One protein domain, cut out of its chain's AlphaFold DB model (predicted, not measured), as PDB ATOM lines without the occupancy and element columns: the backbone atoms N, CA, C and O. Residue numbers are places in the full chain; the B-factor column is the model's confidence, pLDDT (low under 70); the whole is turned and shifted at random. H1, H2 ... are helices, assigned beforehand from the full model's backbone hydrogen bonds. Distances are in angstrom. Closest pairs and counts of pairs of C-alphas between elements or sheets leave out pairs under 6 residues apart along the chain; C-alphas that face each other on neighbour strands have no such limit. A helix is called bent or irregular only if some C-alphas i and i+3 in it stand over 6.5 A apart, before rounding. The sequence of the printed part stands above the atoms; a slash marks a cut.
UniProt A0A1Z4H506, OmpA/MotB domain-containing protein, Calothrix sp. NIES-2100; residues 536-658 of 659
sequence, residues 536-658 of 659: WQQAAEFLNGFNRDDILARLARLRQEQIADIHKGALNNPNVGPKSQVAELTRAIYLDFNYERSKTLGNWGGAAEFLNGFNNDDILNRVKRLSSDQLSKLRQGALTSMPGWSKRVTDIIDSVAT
ATOM      1  N   TRP A 536     -31.721  32.739  23.825       94.62
ATOM      2  CA  TRP A 536     -32.702  33.261  24.777       94.62
ATOM      3  C   TRP A 536     -33.934  33.888  24.115       94.62
ATOM      4  O   TRP A 536     -35.034  33.778  24.652       94.62
ATOM      5  N   GLN A 537     -33.780  34.482  22.926       93.12
ATOM      6  CA  GLN A 537     -34.892  35.044  22.149       93.12
ATOM      7  C   GLN A 537     -35.872  33.954  21.689       93.12
ATOM      8  O   GLN A 537     -37.090  34.138  21.761       93.12
ATOM      9  N   GLN A 538     -35.348  32.802  21.260       88.81
ATOM     10  CA  GLN A 538     -36.158  31.660  20.843       88.81
ATOM     11  C   GLN A 538     -36.675  30.855  22.049       88.81
ATOM     12  O   GLN A 538     -37.814  30.388  22.034       88.81
ATOM     13  N   ALA A 539     -35.889  30.757  23.129       94.56
ATOM     14  CA  ALA A 539     -36.317  30.148  24.386       94.56
ATOM     15  C   ALA A 539     -37.498  30.908  25.012       94.56
ATOM     16  O   ALA A 539     -38.455  30.273  25.445       94.56
ATOM     17  N   ALA A 540     -37.475  32.246  24.995       96.06
ATOM     18  CA  ALA A 540     -38.593  33.081  25.431       96.06
ATOM     19  C   ALA A 540     -39.865  32.842  24.597       96.06
ATOM     20  O   ALA A 540     -40.959  32.785  25.154       96.06
ATOM     21  N   GLU A 541     -39.734  32.643  23.281       93.19
ATOM     22  CA  GLU A 541     -40.863  32.354  22.386       93.19
ATOM     23  C   GLU A 541     -41.508  30.996  22.677       93.19
ATOM     24  O   GLU A 541     -42.727  30.911  22.826       93.19
ATOM     25  N   PHE A 542     -40.699  29.944  22.842       92.56
ATOM     26  CA  PHE A 542     -41.215  28.627  23.216       92.56
ATOM     27  C   PHE A 542     -41.785  28.618  24.638       92.56
ATOM     28  O   PHE A 542     -42.831  28.012  24.871       92.56
ATOM     29  N   LEU A 543     -41.157  29.337  25.574       93.94
ATOM     30  CA  LEU A 543     -41.654  29.495  26.941       93.94
ATOM     31  C   LEU A 543     -43.015  30.216  26.967       93.94
ATOM     32  O   LEU A 543     -43.900  29.820  27.718       93.94
ATOM     33  N   ASN A 544     -43.231  31.201  26.087       92.44
ATOM     34  CA  ASN A 544     -44.495  31.936  25.970       92.44
ATOM     35  C   ASN A 544     -45.664  31.076  25.453       92.44
ATOM     36  O   ASN A 544     -46.819  31.463  25.623       92.44
ATOM     37  N   GLY A 545     -45.383  29.909  24.859       85.62
ATOM     38  CA  GLY A 545     -46.389  28.926  24.446       85.62
ATOM     39  C   GLY A 545     -46.917  28.016  25.567       85.62
ATOM     40  O   GLY A 545     -47.843  27.242  25.325       85.62
ATOM     41  N   PHE A 546     -46.345  28.078  26.774       87.81
ATOM     42  CA  PHE A 546     -46.819  27.327  27.944       87.81
ATOM     43  C   PHE A 546     -47.860  28.119  28.759       87.81
ATOM     44  O   PHE A 546     -48.068  29.314  28.558       87.81
ATOM     45  N   ASN A 547     -48.517  27.453  29.712       87.75
ATOM     46  CA  ASN A 547     -49.300  28.131  30.751       87.75
ATOM     47  C   ASN A 547     -48.382  28.680  31.864       87.75
ATOM     48  O   ASN A 547     -47.231  28.261  31.999       87.75
ATOM     49  N   ARG A 548     -48.912  29.588  32.693       91.38
ATOM     50  CA  ARG A 548     -48.181  30.279  33.772       91.38
ATOM     51  C   ARG A 548     -47.432  29.338  34.725       91.38
ATOM     52  O   ARG A 548     -46.294  29.633  35.087       91.38
ATOM     53  N   ASP A 549     -48.038  28.216  35.104       91.06
ATOM     54  CA  ASP A 549     -47.462  27.284  36.081       91.06
ATOM     55  C   ASP A 549     -46.339  26.445  35.454       91.06
ATOM     56  O   ASP A 549     -45.278  26.273  36.055       91.06
ATOM     57  N   ASP A 550     -46.513  26.005  34.203       89.19
ATOM     58  CA  ASP A 550     -45.458  25.372  33.404       89.19
ATOM     59  C   ASP A 550     -44.268  26.321  33.148       89.19
ATOM     60  O   ASP A 550     -43.118  25.866  33.119       89.19
ATOM     61  N   ILE A 551     -44.509  27.629  32.987       94.81
ATOM     62  CA  ILE A 551     -43.440  28.635  32.875       94.81
ATOM     63  C   ILE A 551     -42.671  28.734  34.193       94.81
ATOM     64  O   ILE A 551     -41.449  28.577  34.205       94.81
ATOM     65  N   LEU A 552     -43.370  28.931  35.316       95.38
ATOM     66  CA  LEU A 552     -42.758  29.012  36.647       95.38
ATOM     67  C   LEU A 552     -41.949  27.748  36.987       95.38
ATOM     68  O   LEU A 552     -40.808  27.850  37.439       95.38
ATOM     69  N   ALA A 553     -42.482  26.560  36.686       92.81
ATOM     70  CA  ALA A 553     -41.812  25.276  36.908       92.81
ATOM     71  C   ALA A 553     -40.558  25.050  36.034       92.81
ATOM     72  O   ALA A 553     -39.749  24.168  36.347       92.81
ATOM     73  N   ARG A 554     -40.388  25.821  34.949       96.94
ATOM     74  CA  ARG A 554     -39.184  25.833  34.096       96.94
ATOM     75  C   ARG A 554     -38.192  26.905  34.528       96.94
ATOM     76  O   ARG A 554     -37.014  26.586  34.678       96.94
ATOM     77  N   LEU A 555     -38.657  28.123  34.813       96.75
ATOM     78  CA  LEU A 555     -37.821  29.199  35.357       96.75
ATOM     79  C   LEU A 555     -37.156  28.782  36.680       96.75
ATOM     80  O   LEU A 555     -35.970  29.026  36.861       96.75
ATOM     81  N   ALA A 556     -37.862  28.050  37.547       96.25
ATOM     82  CA  ALA A 556     -37.332  27.526  38.812       96.25
ATOM     83  C   ALA A 556     -36.162  26.518  38.678       96.25
ATOM     84  O   ALA A 556     -35.605  26.099  39.690       96.25
ATOM     85  N   ARG A 557     -35.789  26.109  37.454       95.88
ATOM     86  CA  ARG A 557     -34.636  25.231  37.166       95.88
ATOM     87  C   ARG A 557     -33.427  25.987  36.606       95.88
ATOM     88  O   ARG A 557     -32.387  25.375  36.375       95.88
ATOM     89  N   LEU A 558     -33.574  27.281  36.329       96.75
ATOM     90  CA  LEU A 558     -32.557  28.116  35.699       96.75
ATOM     91  C   LEU A 558     -31.837  28.990  36.727       96.75
ATOM     92  O   LEU A 558     -32.391  29.351  37.765       96.75
ATOM     93  N   ARG A 559     -30.600  29.375  36.408       96.94
ATOM     94  CA  ARG A 559     -29.861  30.385  37.174       96.94
ATOM     95  C   ARG A 559     -30.402  31.787  36.865       96.94
ATOM     96  O   ARG A 559     -30.956  32.010  35.786       96.94
ATOM     97  N   GLN A 560     -30.237  32.737  37.786       94.94
ATOM     98  CA  GLN A 560     -30.820  34.083  37.661       94.94
ATOM     99  C   GLN A 560     -30.357  34.817  36.394       94.94
ATOM    100  O   GLN A 560     -31.168  35.470  35.744       94.94
ATOM    101  N   GLU A 561     -29.101  34.640  35.986       95.19
ATOM    102  CA  GLU A 561     -28.546  35.171  34.739       95.19
ATOM    103  C   GLU A 561     -29.279  34.648  33.494       95.19
ATOM    104  O   GLU A 561     -29.594  35.419  32.594       95.19
ATOM    105  N   GLN A 562     -29.645  33.362  33.468       97.31
ATOM    106  CA  GLN A 562     -30.376  32.757  32.348       97.31
ATOM    107  C   GLN A 562     -31.819  33.274  32.298       97.31
ATOM    108  O   GLN A 562     -32.360  33.506  31.222       97.31
ATOM    109  N   ILE A 563     -32.436  33.505  33.460       97.88
ATOM    110  CA  ILE A 563     -33.768  34.120  33.564       97.88
ATOM    111  C   ILE A 563     -33.722  35.586  33.105       97.88
ATOM    112  O   ILE A 563     -34.612  36.035  32.381       97.88
ATOM    113  N   ALA A 564     -32.668  36.319  33.470       95.56
ATOM    114  CA  ALA A 564     -32.441  37.693  33.037       95.56
ATOM    115  C   ALA A 564     -32.203  37.794  31.518       95.56
ATOM    116  O   ALA A 564     -32.712  38.712  30.876       95.56
ATOM    117  N   ASP A 565     -31.488  36.845  30.917       97.12
ATOM    118  CA  ASP A 565     -31.288  36.825  29.469       97.12
ATOM    119  C   ASP A 565     -32.539  36.346  28.702       97.12
ATOM    120  O   ASP A 565     -32.830  36.880  27.631       97.12
ATOM    121  N   ILE A 566     -33.361  35.451  29.273       97.38
ATOM    122  CA  ILE A 566     -34.713  35.145  28.756       97.38
ATOM    123  C   ILE A 566     -35.612  36.386  28.788       97.38
ATOM    124  O   ILE A 566     -36.362  36.598  27.836       97.38
ATOM    125  N   HIS A 567     -35.519  37.236  29.818       97.56
ATOM    126  CA  HIS A 567     -36.260  38.501  29.859       97.56
ATOM    127  C   HIS A 567     -35.887  39.403  28.672       97.56
ATOM    128  O   HIS A 567     -36.762  39.786  27.898       97.56
ATOM    129  N   LYS A 568     -34.586  39.649  28.447       94.75
ATOM    130  CA  LYS A 568     -34.092  40.382  27.261       94.75
ATOM    131  C   LYS A 568     -34.569  39.734  25.955       94.75
ATOM    132  O   LYS A 568     -34.971  40.429  25.025       94.75
ATOM    133  N   GLY A 569     -34.551  38.400  25.894       94.56
ATOM    134  CA  GLY A 569     -35.061  37.618  24.770       94.56
ATOM    135  C   GLY A 569     -36.551  37.843  24.500       94.56
ATOM    136  O   GLY A 569     -36.941  37.958  23.342       94.56
ATOM    137  N   ALA A 570     -37.372  37.969  25.546       96.00
ATOM    138  CA  ALA A 570     -38.794  38.287  25.438       96.00
ATOM    139  C   ALA A 570     -39.027  39.726  24.944       96.00
ATOM    140  O   ALA A 570     -39.821  39.920  24.025       96.00
ATOM    141  N   LEU A 571     -38.303  40.712  25.495       92.81
ATOM    142  CA  LEU A 571     -38.390  42.119  25.073       92.81
ATOM    143  C   LEU A 571     -38.038  42.300  23.586       92.81
ATOM    144  O   LEU A 571     -38.727  43.025  22.869       92.81
ATOM    145  N   ASN A 572     -36.991  41.611  23.118       90.12
ATOM    146  CA  ASN A 572     -36.466  41.744  21.757       90.12
ATOM    147  C   ASN A 572     -37.156  40.844  20.713       90.12
ATOM    148  O   ASN A 572     -36.911  41.016  19.518       90.12
ATOM    149  N   ASN A 573     -38.017  39.899  21.110       86.69
ATOM    150  CA  ASN A 573     -38.746  39.056  20.158       86.69
ATOM    151  C   ASN A 573     -40.106  39.684  19.776       86.69
ATOM    152  O   ASN A 573     -40.978  39.783  20.642       86.69
ATOM    153  N   PRO A 574     -40.356  40.034  18.495       84.50
ATOM    154  CA  PRO A 574     -41.642  40.593  18.061       84.50
ATOM    155  C   PRO A 574     -42.829  39.623  18.205       84.50
ATOM    156  O   PRO A 574     -43.970  40.074  18.226       84.50
ATOM    157  N   ASN A 575     -42.581  38.315  18.345       81.62
ATOM    158  CA  ASN A 575     -43.611  37.303  18.608       81.62
ATOM    159  C   ASN A 575     -43.950  37.165  20.111       81.62
ATOM    160  O   ASN A 575     -44.806  36.356  20.476       81.62
ATOM    161  N   VAL A 576     -43.268  37.914  20.989       91.19
ATOM    162  CA  VAL A 576     -43.383  37.820  22.455       91.19
ATOM    163  C   VAL A 576     -43.631  39.207  23.057       91.19
ATOM    164  O   VAL A 576     -44.745  39.499  23.487       91.19
ATOM    165  N   GLY A 577     -42.625  40.083  23.033       89.62
ATOM    166  CA  GLY A 577     -42.701  41.470  23.488       89.62
ATOM    167  C   GLY A 577     -42.833  41.676  25.010       89.62
ATOM    168  O   GLY A 577     -42.982  40.721  25.783       89.62
ATOM    169  N   PRO A 578     -42.818  42.950  25.458       91.06
ATOM    170  CA  PRO A 578     -42.838  43.330  26.877       91.06
ATOM    171  C   PRO A 578     -44.139  42.983  27.612       91.06
ATOM    172  O   PRO A 578     -44.129  42.789  28.820       91.06
ATOM    173  N   LYS A 579     -45.261  42.857  26.891       91.81
ATOM    174  CA  LYS A 579     -46.584  42.521  27.458       91.81
ATOM    175  C   LYS A 579     -46.888  41.018  27.427       91.81
ATOM    176  O   LYS A 579     -48.045  40.615  27.355       91.81
ATOM    177  N   SER A 580     -45.846  40.190  27.399       94.31
ATOM    178  CA  SER A 580     -45.967  38.734  27.466       94.31
ATOM    179  C   SER A 580     -45.919  38.245  28.909       94.31
ATOM    180  O   SER A 580     -45.192  38.790  29.739       94.31
ATOM    181  N   GLN A 581     -46.597  37.128  29.180       94.56
ATOM    182  CA  GLN A 581     -46.471  36.426  30.460       94.56
ATOM    183  C   GLN A 581     -45.008  36.073  30.788       94.56
ATOM    184  O   GLN A 581     -44.629  36.078  31.954       94.56
ATOM    185  N   VAL A 582     -44.159  35.818  29.782       95.94
ATOM    186  CA  VAL A 582     -42.723  35.568  29.994       95.94
ATOM    187  C   VAL A 582     -42.002  36.829  30.456       95.94
ATOM    188  O   VAL A 582     -41.270  36.757  31.441       95.94
ATOM    189  N   ALA A 583     -42.209  37.975  29.802       96.19
ATOM    190  CA  ALA A 583     -41.604  39.236  30.224       96.19
ATOM    191  C   ALA A 583     -42.037  39.600  31.656       96.19
ATOM    192  O   ALA A 583     -41.177  39.813  32.510       96.19
ATOM    193  N   GLU A 584     -43.339  39.551  31.959       95.12
ATOM    194  CA  GLU A 584     -43.882  39.793  33.306       95.12
ATOM    195  C   GLU A 584     -43.250  38.886  34.376       95.12
ATOM    196  O   GLU A 584     -42.752  39.371  35.393       95.12
ATOM    197  N   LEU A 585     -43.241  37.565  34.148       96.69
ATOM    198  CA  LEU A 585     -42.748  36.572  35.114       96.69
ATOM    199  C   LEU A 585     -41.234  36.647  35.346       96.69
ATOM    200  O   LEU A 585     -40.759  36.264  36.412       96.69
ATOM    201  N   THR A 586     -40.471  37.121  34.359       97.56
ATOM    202  CA  THR A 586     -39.004  37.211  34.441       97.56
ATOM    203  C   THR A 586     -38.501  38.583  34.903       97.56
ATOM    204  O   THR A 586     -37.392  38.657  35.438       97.56
ATOM    205  N   ARG A 587     -39.315  39.650  34.788       95.44
ATOM    206  CA  ARG A 587     -38.948  41.047  35.098       95.44
ATOM    207  C   ARG A 587     -38.270  41.211  36.456       95.44
ATOM    208  O   ARG A 587     -37.197  41.797  36.536       95.44
ATOM    209  N   ALA A 588     -38.876  40.694  37.525       92.88
ATOM    210  CA  ALA A 588     -38.364  40.893  38.881       92.88
ATOM    211  C   ALA A 588     -36.956  40.295  39.071       92.88
ATOM    212  O   ALA A 588     -36.108  40.917  39.703       92.88
ATOM    213  N   ILE A 589     -36.693  39.124  38.480       95.62
ATOM    214  CA  ILE A 589     -35.387  38.449  38.547       95.62
ATOM    215  C   ILE A 589     -34.371  39.154  37.640       95.62
ATOM    216  O   ILE A 589     -33.224  39.333  38.039       95.62
ATOM    217  N   TYR A 590     -34.793  39.611  36.456       96.44
ATOM    218  CA  TYR A 590     -33.970  40.430  35.565       96.44
ATOM    219  C   TYR A 590     -33.480  41.716  36.246       96.44
ATOM    220  O   TYR A 590     -32.281  42.002  36.216       96.44
ATOM    221  N   LEU A 591     -34.376  42.469  36.888       95.62
ATOM    222  CA  LEU A 591     -34.021  43.711  37.575       95.62
ATOM    223  C   LEU A 591     -33.094  43.449  38.771       95.62
ATOM    224  O   LEU A 591     -32.087  44.136  38.914       95.62
ATOM    225  N   ASP A 592     -33.386  42.438  39.597       94.81
ATOM    226  CA  ASP A 592     -32.596  42.137  40.803       94.81
ATOM    227  C   ASP A 592     -31.177  41.662  40.456       94.81
ATOM    228  O   ASP A 592     -30.193  42.154  41.011       94.81
ATOM    229  N   PHE A 593     -31.059  40.775  39.461       95.56
ATOM    230  CA  PHE A 593     -29.778  40.270  38.974       95.56
ATOM    231  C   PHE A 593     -28.891  41.388  38.411       95.56
ATOM    232  O   PHE A 593     -27.711  41.474  38.758       95.56
ATOM    233  N   ASN A 594     -29.437  42.263  37.559       94.19
ATOM    234  CA  ASN A 594     -28.641  43.334  36.961       94.19
ATOM    235  C   ASN A 594     -28.359  44.473  37.963       94.19
ATOM    236  O   ASN A 594     -27.273  45.050  37.913       94.19
ATOM    237  N   TYR A 595     -29.247  44.732  38.933       95.62
ATOM    238  CA  TYR A 595     -28.999  45.630  40.071       95.62
ATOM    239  C   TYR A 595     -27.792  45.177  40.905       95.62
ATOM    240  O   TYR A 595     -26.828  45.932  41.069       95.62
ATOM    241  N   GLU A 596     -27.802  43.932  41.390       94.88
ATOM    242  CA  GLU A 596     -26.713  43.391  42.211       94.88
ATOM    243  C   GLU A 596     -25.410  43.234  41.411       94.88
ATOM    244  O   GLU A 596     -24.346  43.630  41.892       94.88
ATOM    245  N   ARG A 597     -25.474  42.791  40.145       93.75
ATOM    246  CA  ARG A 597     -24.302  42.756  39.251       93.75
ATOM    247  C   ARG A 597     -23.684  44.146  39.062       93.75
ATOM    248  O   ARG A 597     -22.462  44.281  39.118       93.75
ATOM    249  N   SER A 598     -24.507  45.176  38.868       94.75
ATOM    250  CA  SER A 598     -24.041  46.555  38.666       94.75
ATOM    251  C   SER A 598     -23.384  47.122  39.926       94.75
ATOM    252  O   SER A 598     -22.308  47.713  39.836       94.75
ATOM    253  N   LYS A 599     -23.949  46.851  41.112       94.69
ATOM    254  CA  LYS A 599     -23.323  47.174  42.407       94.69
ATOM    255  C   LYS A 599     -21.961  46.502  42.582       94.69
ATOM    256  O   LYS A 599     -21.005  47.179  42.954       94.69
ATOM    257  N   THR A 600     -21.856  45.202  42.300       93.62
ATOM    258  CA  THR A 600     -20.598  44.441  42.418       93.62
ATOM    259  C   THR A 600     -19.512  44.957  41.472       93.62
ATOM    260  O   THR A 600     -18.344  44.987  41.849       93.62
ATOM    261  N   LEU A 601     -19.887  45.420  40.277       93.44
ATOM    262  CA  LEU A 601     -18.976  46.049  39.312       93.44
ATOM    263  C   LEU A 601     -18.681  47.533  39.609       93.44
ATOM    264  O   LEU A 601     -17.900  48.154  38.893       93.44
ATOM    265  N   GLY A 602     -19.313  48.129  40.624       94.62
ATOM    266  CA  GLY A 602     -19.205  49.562  40.914       94.62
ATOM    267  C   GLY A 602     -19.920  50.477  39.908       94.62
ATOM    268  O   GLY A 602     -19.753  51.695  39.983       94.62
ATOM    269  N   ASN A 603     -20.740  49.931  39.001       96.44
ATOM    270  CA  ASN A 603     -21.612  50.710  38.121       96.44
ATOM    271  C   ASN A 603     -22.845  51.199  38.899       96.44
ATOM    272  O   ASN A 603     -23.939  50.641  38.809       96.44
ATOM    273  N   TRP A 604     -22.662  52.262  39.680       95.62
ATOM    274  CA  TRP A 604     -23.736  52.860  40.475       95.62
ATOM    275  C   TRP A 604     -24.793  53.602  39.641       95.62
ATOM    276  O   TRP A 604     -25.873  53.861  40.165       95.62
ATOM    277  N   GLY A 605     -24.509  53.912  38.367       94.75
ATOM    278  CA  GLY A 605     -25.492  54.431  37.408       94.75
ATOM    279  C   GLY A 605     -26.496  53.346  37.023       94.75
ATOM    280  O   GLY A 605     -27.635  53.386  37.480       94.75
ATOM    281  N   GLY A 606     -26.027  52.300  36.335       92.69
ATOM    282  CA  GLY A 606     -26.869  51.162  35.941       92.69
ATOM    283  C   GLY A 606     -27.558  50.483  37.132       92.69
ATOM    284  O   GLY A 606     -28.727  50.118  37.055       92.69
ATOM    285  N   ALA A 607     -26.901  50.408  38.300       95.94
ATOM    286  CA  ALA A 607     -27.559  49.950  39.525       95.94
ATOM    287  C   ALA A 607     -28.793  50.801  39.883       95.94
ATOM    288  O   ALA A 607     -29.829  50.257  40.250       95.94
ATOM    289  N   ALA A 608     -28.721  52.127  39.767       95.50
ATOM    290  CA  ALA A 608     -29.867  52.986  40.036       95.50
ATOM    291  C   ALA A 608     -30.968  52.871  38.958       95.50
ATOM    292  O   ALA A 608     -32.146  53.039  39.274       95.50
ATOM    293  N   GLU A 609     -30.603  52.520  37.723       93.94
ATOM    294  CA  GLU A 609     -31.527  52.314  36.598       93.94
ATOM    295  C   GLU A 609     -32.341  51.025  36.753       93.94
ATOM    296  O   GLU A 609     -33.575  51.080  36.762       93.94
ATOM    297  N   PHE A 610     -31.688  49.887  37.021       94.50
ATOM    298  CA  PHE A 610     -32.391  48.643  37.368       94.50
ATOM    299  C   PHE A 610     -33.212  48.790  38.654       94.50
ATOM    300  O   PHE A 610     -34.314  48.248  38.752       94.50
ATOM    301  N   LEU A 611     -32.730  49.581  39.620       94.25
ATOM    302  CA  LEU A 611     -33.488  49.894  40.828       94.25
ATOM    303  C   LEU A 611     -34.774  50.684  40.515       94.25
ATOM    304  O   LEU A 611     -35.816  50.391  41.096       94.25
ATOM    305  N   ASN A 612     -34.752  51.626  39.565       92.88
ATOM    306  CA  ASN A 612     -35.955  52.351  39.142       92.88
ATOM    307  C   ASN A 612     -37.005  51.445  38.457       92.88
ATOM    308  O   ASN A 612     -38.184  51.793  38.448       92.88
ATOM    309  N   GLY A 613     -36.623  50.276  37.934       89.50
ATOM    310  CA  GLY A 613     -37.562  49.305  37.351       89.50
ATOM    311  C   GLY A 613     -38.527  48.649  38.354       89.50
ATOM    312  O   GLY A 613     -39.527  48.061  37.932       89.50
ATOM    313  N   PHE A 614     -38.246  48.746  39.659       92.75
ATOM    314  CA  PHE A 614     -39.078  48.231  40.754       92.75
ATOM    315  C   PHE A 614     -40.153  49.231  41.219       92.75
ATOM    316  O   PHE A 614     -40.079  50.423  40.925       92.75
ATOM    317  N   ASN A 615     -41.127  48.772  42.017       91.25
ATOM    318  CA  ASN A 615     -42.052  49.638  42.767       91.25
ATOM    319  C   ASN A 615     -41.354  50.323  43.970       91.25
ATOM    320  O   ASN A 615     -40.225  49.988  44.325       91.25
ATOM    321  N   ASN A 616     -42.015  51.299  44.606       92.56
ATOM    322  CA  ASN A 616     -41.392  52.116  45.660       92.56
ATOM    323  C   ASN A 616     -40.979  51.309  46.907       92.56
ATOM    324  O   ASN A 616     -39.933  51.597  47.488       92.56
ATOM    325  N   ASP A 617     -41.757  50.299  47.303       92.94
ATOM    326  CA  ASP A 617     -41.463  49.478  48.484       92.94
ATOM    327  C   ASP A 617     -40.292  48.521  48.217       92.94
ATOM    328  O   ASP A 617     -39.416  48.349  49.065       92.94
ATOM    329  N   ASP A 618     -40.214  47.952  47.013       92.88
ATOM    330  CA  ASP A 618     -39.075  47.152  46.554       92.88
ATOM    331  C   ASP A 618     -37.776  47.968  46.450       92.88
ATOM    332  O   ASP A 618     -36.703  47.442  46.769       92.88
ATOM    333  N   ILE A 619     -37.856  49.248  46.062       94.06
ATOM    334  CA  ILE A 619     -36.719  50.181  46.118       94.06
ATOM    335  C   ILE A 619     -36.313  50.404  47.577       94.06
ATOM    336  O   ILE A 619     -35.155  50.187  47.940       94.06
ATOM    337  N   LEU A 620     -37.270  50.778  48.433       94.38
ATOM    338  CA  LEU A 620     -37.048  51.066  49.851       94.38
ATOM    339  C   LEU A 620     -36.407  49.875  50.588       94.38
ATOM    340  O   LEU A 620     -35.459  50.046  51.356       94.38
ATOM    341  N   ASN A 621     -36.877  48.656  50.315       93.69
ATOM    342  CA  ASN A 621     -36.373  47.411  50.899       93.69
ATOM    343  C   ASN A 621     -34.964  47.016  50.422       93.69
ATOM    344  O   ASN A 621     -34.297  46.232  51.107       93.69
ATOM    345  N   ARG A 622     -34.507  47.550  49.280       94.38
ATOM    346  CA  ARG A 622     -33.139  47.383  48.763       94.38
ATOM    347  C   ARG A 622     -32.195  48.447  49.314       94.38
ATOM    348  O   ARG A 622     -31.137  48.085  49.826       94.38
ATOM    349  N   VAL A 623     -32.577  49.727  49.294       94.12
ATOM    350  CA  VAL A 623     -31.705  50.812  49.791       94.12
ATOM    351  C   VAL A 623     -31.478  50.738  51.305       94.12
ATOM    352  O   VAL A 623     -30.363  50.972  51.756       94.12
ATOM    353  N   LYS A 624     -32.460  50.265  52.089       95.00
ATOM    354  CA  LYS A 624     -32.314  49.982  53.538       95.00
ATOM    355  C   LYS A 624     -31.216  48.968  53.903       95.00
ATOM    356  O   LYS A 624     -30.923  48.808  55.083       95.00
ATOM    357  N   ARG A 625     -30.634  48.257  52.928       93.12
ATOM    358  CA  ARG A 625     -29.558  47.266  53.130       93.12
ATOM    359  C   ARG A 625     -28.166  47.794  52.763       93.12
ATOM    360  O   ARG A 625     -27.199  47.042  52.847       93.12
ATOM    361  N   LEU A 626     -28.068  49.043  52.308       94.06
ATOM    362  CA  LEU A 626     -26.831  49.658  51.835       94.06
ATOM    363  C   LEU A 626     -26.147  50.460  52.949       94.06
ATOM    364  O   LEU A 626     -26.809  51.048  53.803       94.06
ATOM    365  N   SER A 627     -24.815  50.528  52.922       94.75
ATOM    366  CA  SER A 627     -24.065  51.450  53.783       94.75
ATOM    367  C   SER A 627     -24.228  52.905  53.323       94.75
ATOM    368  O   SER A 627     -24.563  53.167  52.169       94.75
ATOM    369  N   SER A 628     -23.925  53.881  54.186       92.81
ATOM    370  CA  SER A 628     -23.985  55.313  53.840       92.81
ATOM    371  C   SER A 628     -23.101  55.689  52.637       92.81
ATOM    372  O   SER A 628     -23.466  56.552  51.843       92.81
ATOM    373  N   ASP A 629     -21.964  55.007  52.466       94.56
ATOM    374  CA  ASP A 629     -21.085  55.133  51.296       94.56
ATOM    375  C   ASP A 629     -21.758  54.605  50.015       94.56
ATOM    376  O   ASP A 629     -21.761  55.280  48.986       94.56
ATOM    377  N   GLN A 630     -22.400  53.436  50.090       95.12
ATOM    378  CA  GLN A 630     -23.148  52.854  48.973       95.12
ATOM    379  C   GLN A 630     -24.395  53.679  48.618       95.12
ATOM    380  O   GLN A 630     -24.669  53.866  47.438       95.12
ATOM    381  N   LEU A 631     -25.115  54.220  49.608       95.62
ATOM    382  CA  LEU A 631     -26.239  55.142  49.396       95.62
ATOM    383  C   LEU A 631     -25.783  56.415  48.673       95.62
ATOM    384  O   LEU A 631     -26.404  56.813  47.692       95.62
ATOM    385  N   SER A 632     -24.667  57.013  49.105       95.19
ATOM    386  CA  SER A 632     -24.072  58.189  48.455       95.19
ATOM    387  C   SER A 632     -23.683  57.902  46.998       95.19
ATOM    388  O   SER A 632     -24.063  58.645  46.089       95.19
ATOM    389  N   LYS A 633     -23.004  56.774  46.748       96.25
ATOM    390  CA  LYS A 633     -22.602  56.343  45.399       96.25
ATOM    391  C   LYS A 633     -23.800  56.049  44.497       96.25
ATOM    392  O   LYS A 633     -23.830  56.536  43.372       96.25
ATOM    393  N   LEU A 634     -24.806  55.330  44.995       95.62
ATOM    394  CA  LEU A 634     -26.054  55.043  44.279       95.62
ATOM    395  C   LEU A 634     -26.832  56.324  43.949       95.62
ATOM    396  O   LEU A 634     -27.318  56.476  42.831       95.62
ATOM    397  N   ARG A 635     -26.907  57.276  44.888       95.38
ATOM    398  CA  ARG A 635     -27.540  58.587  44.681       95.38
ATOM    399  C   ARG A 635     -26.818  59.406  43.614       95.38
ATOM    400  O   ARG A 635     -27.468  60.001  42.759       95.38
ATOM    401  N   GLN A 636     -25.484  59.431  43.645       95.31
ATOM    402  CA  GLN A 636     -24.695  60.124  42.628       95.31
ATOM    403  C   GLN A 636     -24.816  59.440  41.262       95.31
ATOM    404  O   GLN A 636     -24.963  60.133  40.257       95.31
ATOM    405  N   GLY A 637     -24.821  58.105  41.220       94.38
ATOM    406  CA  GLY A 637     -25.109  57.320  40.018       94.38
ATOM    407  C   GLY A 637     -26.456  57.704  39.410       94.38
ATOM    408  O   GLY A 637     -26.493  58.175  38.276       94.38
ATOM    409  N   ALA A 638     -27.525  57.654  40.212       94.44
ATOM    410  CA  ALA A 638     -28.869  58.072  39.822       94.44
ATOM    411  C   ALA A 638     -28.907  59.491  39.235       94.44
ATOM    412  O   ALA A 638     -29.468  59.706  38.166       94.44
ATOM    413  N   LEU A 639     -28.290  60.470  39.901       93.88
ATOM    414  CA  LEU A 639     -28.239  61.851  39.406       93.88
ATOM    415  C   LEU A 639     -27.447  62.008  38.099       93.88
ATOM    416  O   LEU A 639     -27.681  62.976  37.378       93.88
ATOM    417  N   THR A 640     -26.522  61.090  37.807       91.12
ATOM    418  CA  THR A 640     -25.624  61.168  36.648       91.12
ATOM    419  C   THR A 640     -26.203  60.460  35.423       91.12
ATOM    420  O   THR A 640     -26.181  61.043  34.342       91.12
ATOM    421  N   SER A 641     -26.740  59.240  35.569       88.94
ATOM    422  CA  SER A 641     -27.256  58.455  34.436       88.94
ATOM    423  C   SER A 641     -28.766  58.582  34.202       88.94
ATOM    424  O   SER A 641     -29.219  58.336  33.089       88.94
ATOM    425  N   MET A 642     -29.543  59.066  35.185       89.44
ATOM    426  CA  MET A 642     -31.006  59.210  35.074       89.44
ATOM    427  C   MET A 642     -31.502  60.678  35.005       89.44
ATOM    428  O   MET A 642     -32.347  61.088  35.813       89.44
ATOM    429  N   PRO A 643     -31.013  61.535  34.083       81.44
ATOM    430  CA  PRO A 643     -31.333  62.962  34.073       81.44
ATOM    431  C   PRO A 643     -32.829  63.220  33.827       81.44
ATOM    432  O   PRO A 643     -33.370  62.930  32.764       81.44
ATOM    433  N   GLY A 644     -33.506  63.801  34.823       78.50
ATOM    434  CA  GLY A 644     -34.937  64.140  34.776       78.50
ATOM    435  C   GLY A 644     -35.888  63.065  35.324       78.50
ATOM    436  O   GLY A 644     -37.056  63.364  35.561       78.50
ATOM    437  N   TRP A 645     -35.399  61.849  35.588       80.81
ATOM    438  CA  TRP A 645     -36.181  60.730  36.141       80.81
ATOM    439  C   TRP A 645     -35.591  60.151  37.438       80.81
ATOM    440  O   TRP A 645     -36.323  59.554  38.229       80.81
ATOM    441  N   SER A 646     -34.323  60.458  37.734       88.88
ATOM    442  CA  SER A 646     -33.601  60.132  38.972       88.88
ATOM    443  C   SER A 646     -34.362  60.428  40.259       88.88
ATOM    444  O   SER A 646     -34.235  59.668  41.220       88.88
ATOM    445  N   LYS A 647     -35.176  61.497  40.264       90.94
ATOM    446  CA  LYS A 647     -35.882  62.005  41.446       90.94
ATOM    447  C   LYS A 647     -36.587  60.899  42.239       90.94
ATOM    448  O   LYS A 647     -36.491  60.862  43.459       90.94
ATOM    449  N   ARG A 648     -37.258  59.968  41.555       90.69
ATOM    450  CA  ARG A 648     -37.996  58.877  42.209       90.69
ATOM    451  C   ARG A 648     -37.093  57.976  43.062       90.69
ATOM    452  O   ARG A 648     -37.493  57.576  44.150       90.69
ATOM    453  N   VAL A 649     -35.887  57.675  42.585       91.94
ATOM    454  CA  VAL A 649     -34.905  56.863  43.315       91.94
ATOM    455  C   VAL A 649     -34.174  57.708  44.363       91.94
ATOM    456  O   VAL A 649     -33.974  57.235  45.480       91.94
ATOM    457  N   THR A 650     -33.827  58.966  44.062       93.75
ATOM    458  CA  THR A 650     -33.131  59.837  45.026       93.75
ATOM    459  C   THR A 650     -34.001  60.219  46.219       93.75
ATOM    460  O   THR A 650     -33.504  60.179  47.334       93.75
ATOM    461  N   ASP A 651     -35.291  60.511  46.022       93.75
ATOM    462  CA  ASP A 651     -36.219  60.839  47.115       93.75
ATOM    463  C   ASP A 651     -36.346  59.657  48.103       93.75
ATOM    464  O   ASP A 651     -36.374  59.853  49.319       93.75
ATOM    465  N   ILE A 652     -36.357  58.414  47.597       93.69
ATOM    466  CA  ILE A 652     -36.405  57.203  48.434       93.69
ATOM    467  C   ILE A 652     -35.057  56.964  49.136       93.69
ATOM    468  O   ILE A 652     -35.047  56.628  50.320       93.69
ATOM    469  N   ILE A 653     -33.919  57.188  48.468       93.38
ATOM    470  CA  ILE A 653     -32.594  57.136  49.116       93.38
ATOM    471  C   ILE A 653     -32.487  58.181  50.237       93.38
ATOM    472  O   ILE A 653     -32.049  57.850  51.338       93.38
ATOM    473  N   ASP A 654     -32.932  59.414  49.999       92.56
ATOM    474  CA  ASP A 654     -32.844  60.516  50.963       92.56
ATOM    475  C   ASP A 654     -33.749  60.288  52.185       92.56
ATOM    476  O   ASP A 654     -33.368  60.641  53.302       92.56
ATOM    477  N   SER A 655     -34.879  59.592  52.002       91.69
ATOM    478  CA  SER A 655     -35.741  59.108  53.096       91.69
ATOM    479  C   SER A 655     -35.120  58.013  53.983       91.69
ATOM    480  O   SER A 655     -35.697  57.663  55.009       91.69
ATOM    481  N   VAL A 656     -33.962  57.460  53.596       88.31
ATOM    482  CA  VAL A 656     -33.189  56.463  54.367       88.31
ATOM    483  C   VAL A 656     -31.826  57.009  54.809       88.31
ATOM    484  O   VAL A 656     -31.283  56.570  55.819       88.31
ATOM    485  N   ALA A 657     -31.273  57.986  54.086       75.25
ATOM    486  CA  ALA A 657     -30.060  58.705  54.469       75.25
ATOM    487  C   ALA A 657     -30.306  59.778  55.550       75.25
ATOM    488  O   ALA A 657     -29.356  60.199  56.212       75.25
ATOM    489  N   THR A 658     -31.558  60.211  55.736       62.47
ATOM    490  CA  THR A 658     -31.971  61.130  56.805       62.47
ATOM    491  C   THR A 658     -32.569  60.328  57.976       62.47
ATOM    492  O   THR A 658     -33.531  59.598  57.733       62.47
TER     493      THR A 658
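Overview. This is residues 536 to 658 of the 659 residues of the protein "OmpA/MotB domain-containing protein" of Calothrix sp. NIES-2100 (UniProt A0A1Z4H506). Look for two lobes of helices joined by one long, kinked helix, H4: H1, H2 and H3 make the first lobe with the early residues of H4, and H5, H6, H7 and H8 make the second. In the second lobe H7 and H8 form a hairpin that H5 crosses, with H6 packed on H8; in the first, H1 crosses H3. The printed part has 123 residues, with eight named helices in the order H1 to H8 and no named strand; its class is all helix. The whole is compact by its radius of gyration of the C-alphas, 15.8 A, yet elongated in outline, with spans of 47 by 26 by 24 A.

Along the chain. Find C-alpha 536 at (-32.702, 33.261, 24.777); there H1, residues 536 to 544, begins. Go on to H2, residues 548 to 555, and then to H3, residues 560 to 572, which is 18.5 A long. At C-alpha 581, (-46.471, 36.426, 30.460), you meet H4, residues 581 to 600, the longest helix, which runs 29.6 A to C-alpha 600 at (-20.598, 44.441, 42.418). H4 has a kink of 39 degrees near residue 588 and is irregular, with C-alphas 585 and 588 7.2 A apart. Next come H5, residues 604 to 612, and H6, residues 616 to 623. H7, residues 628 to 641, runs 19.9 A, and H8, residues 647 to 657, runs 14.6 A to C-alpha 657 at (-30.060, 58.705, 54.469).

Arrangement. Begin at H4, the hub, which touches H1, H2, H3 and H5. H3 touches H4 at a steep tilt of 56 degrees, opposite ways; look at the closest C-alphas, those of Ala 564 and Tyr 590, 4.0 A apart. With residues 581 to 582 alone H4 touches H1, where the closest C-alphas, of Asn 544 and Val 582, are 5.7 A apart. With residues 581 to 585 alone H4 only just touches H2, with 3 pairs of C-alphas within 8 A, the closest being those of Arg 548 and Gln 581 at 7.2 A. H1 touches H3, about perpendicular at 84 degrees, with the C-alphas of Gln 537 and Gly 569 closest at 3.7 A. Now follow H4 to residues 591 to 599, with which alone it touches H5; these two helices form a hairpin at a shallow tilt of 27 degrees, with the C-alphas of Tyr 595 and Ala 607 closest at 4.6 A. H5 touches H7, about perpendicular at 82 degrees, and the C-alphas of Gly 605 and Gly 637 come closest at 3.9 A. H7 and H8 form a second hairpin, at a shallow tilt of 11 degrees, with the C-alphas of Arg 635 and Thr 650 closest at 5.7 A. H6 touches H8 at a steep tilt of 51 degrees, the same way, with the C-alphas of Leu 620 and Ile 652 closest at 6.3 A. H1, H2 and H3 are apart from H5, H6, H7 and H8. In H1, H2, H3, H5, H6 and H7 every O i to N i+4 pair is within hydrogen-bond range; in H4 it is 14 of 16 and in H8 5 of 7.

Size, cuts and confidence. Look for the two C-alphas farthest apart at Gly 545 and Thr 658, 47.9 A from each other. The printed part has no cut. Between H3 and H4 you find a short link of 8 residues; the other links are tight. The mean pLDDT of the printed part is 92.9, and residue 658 alone is under 70.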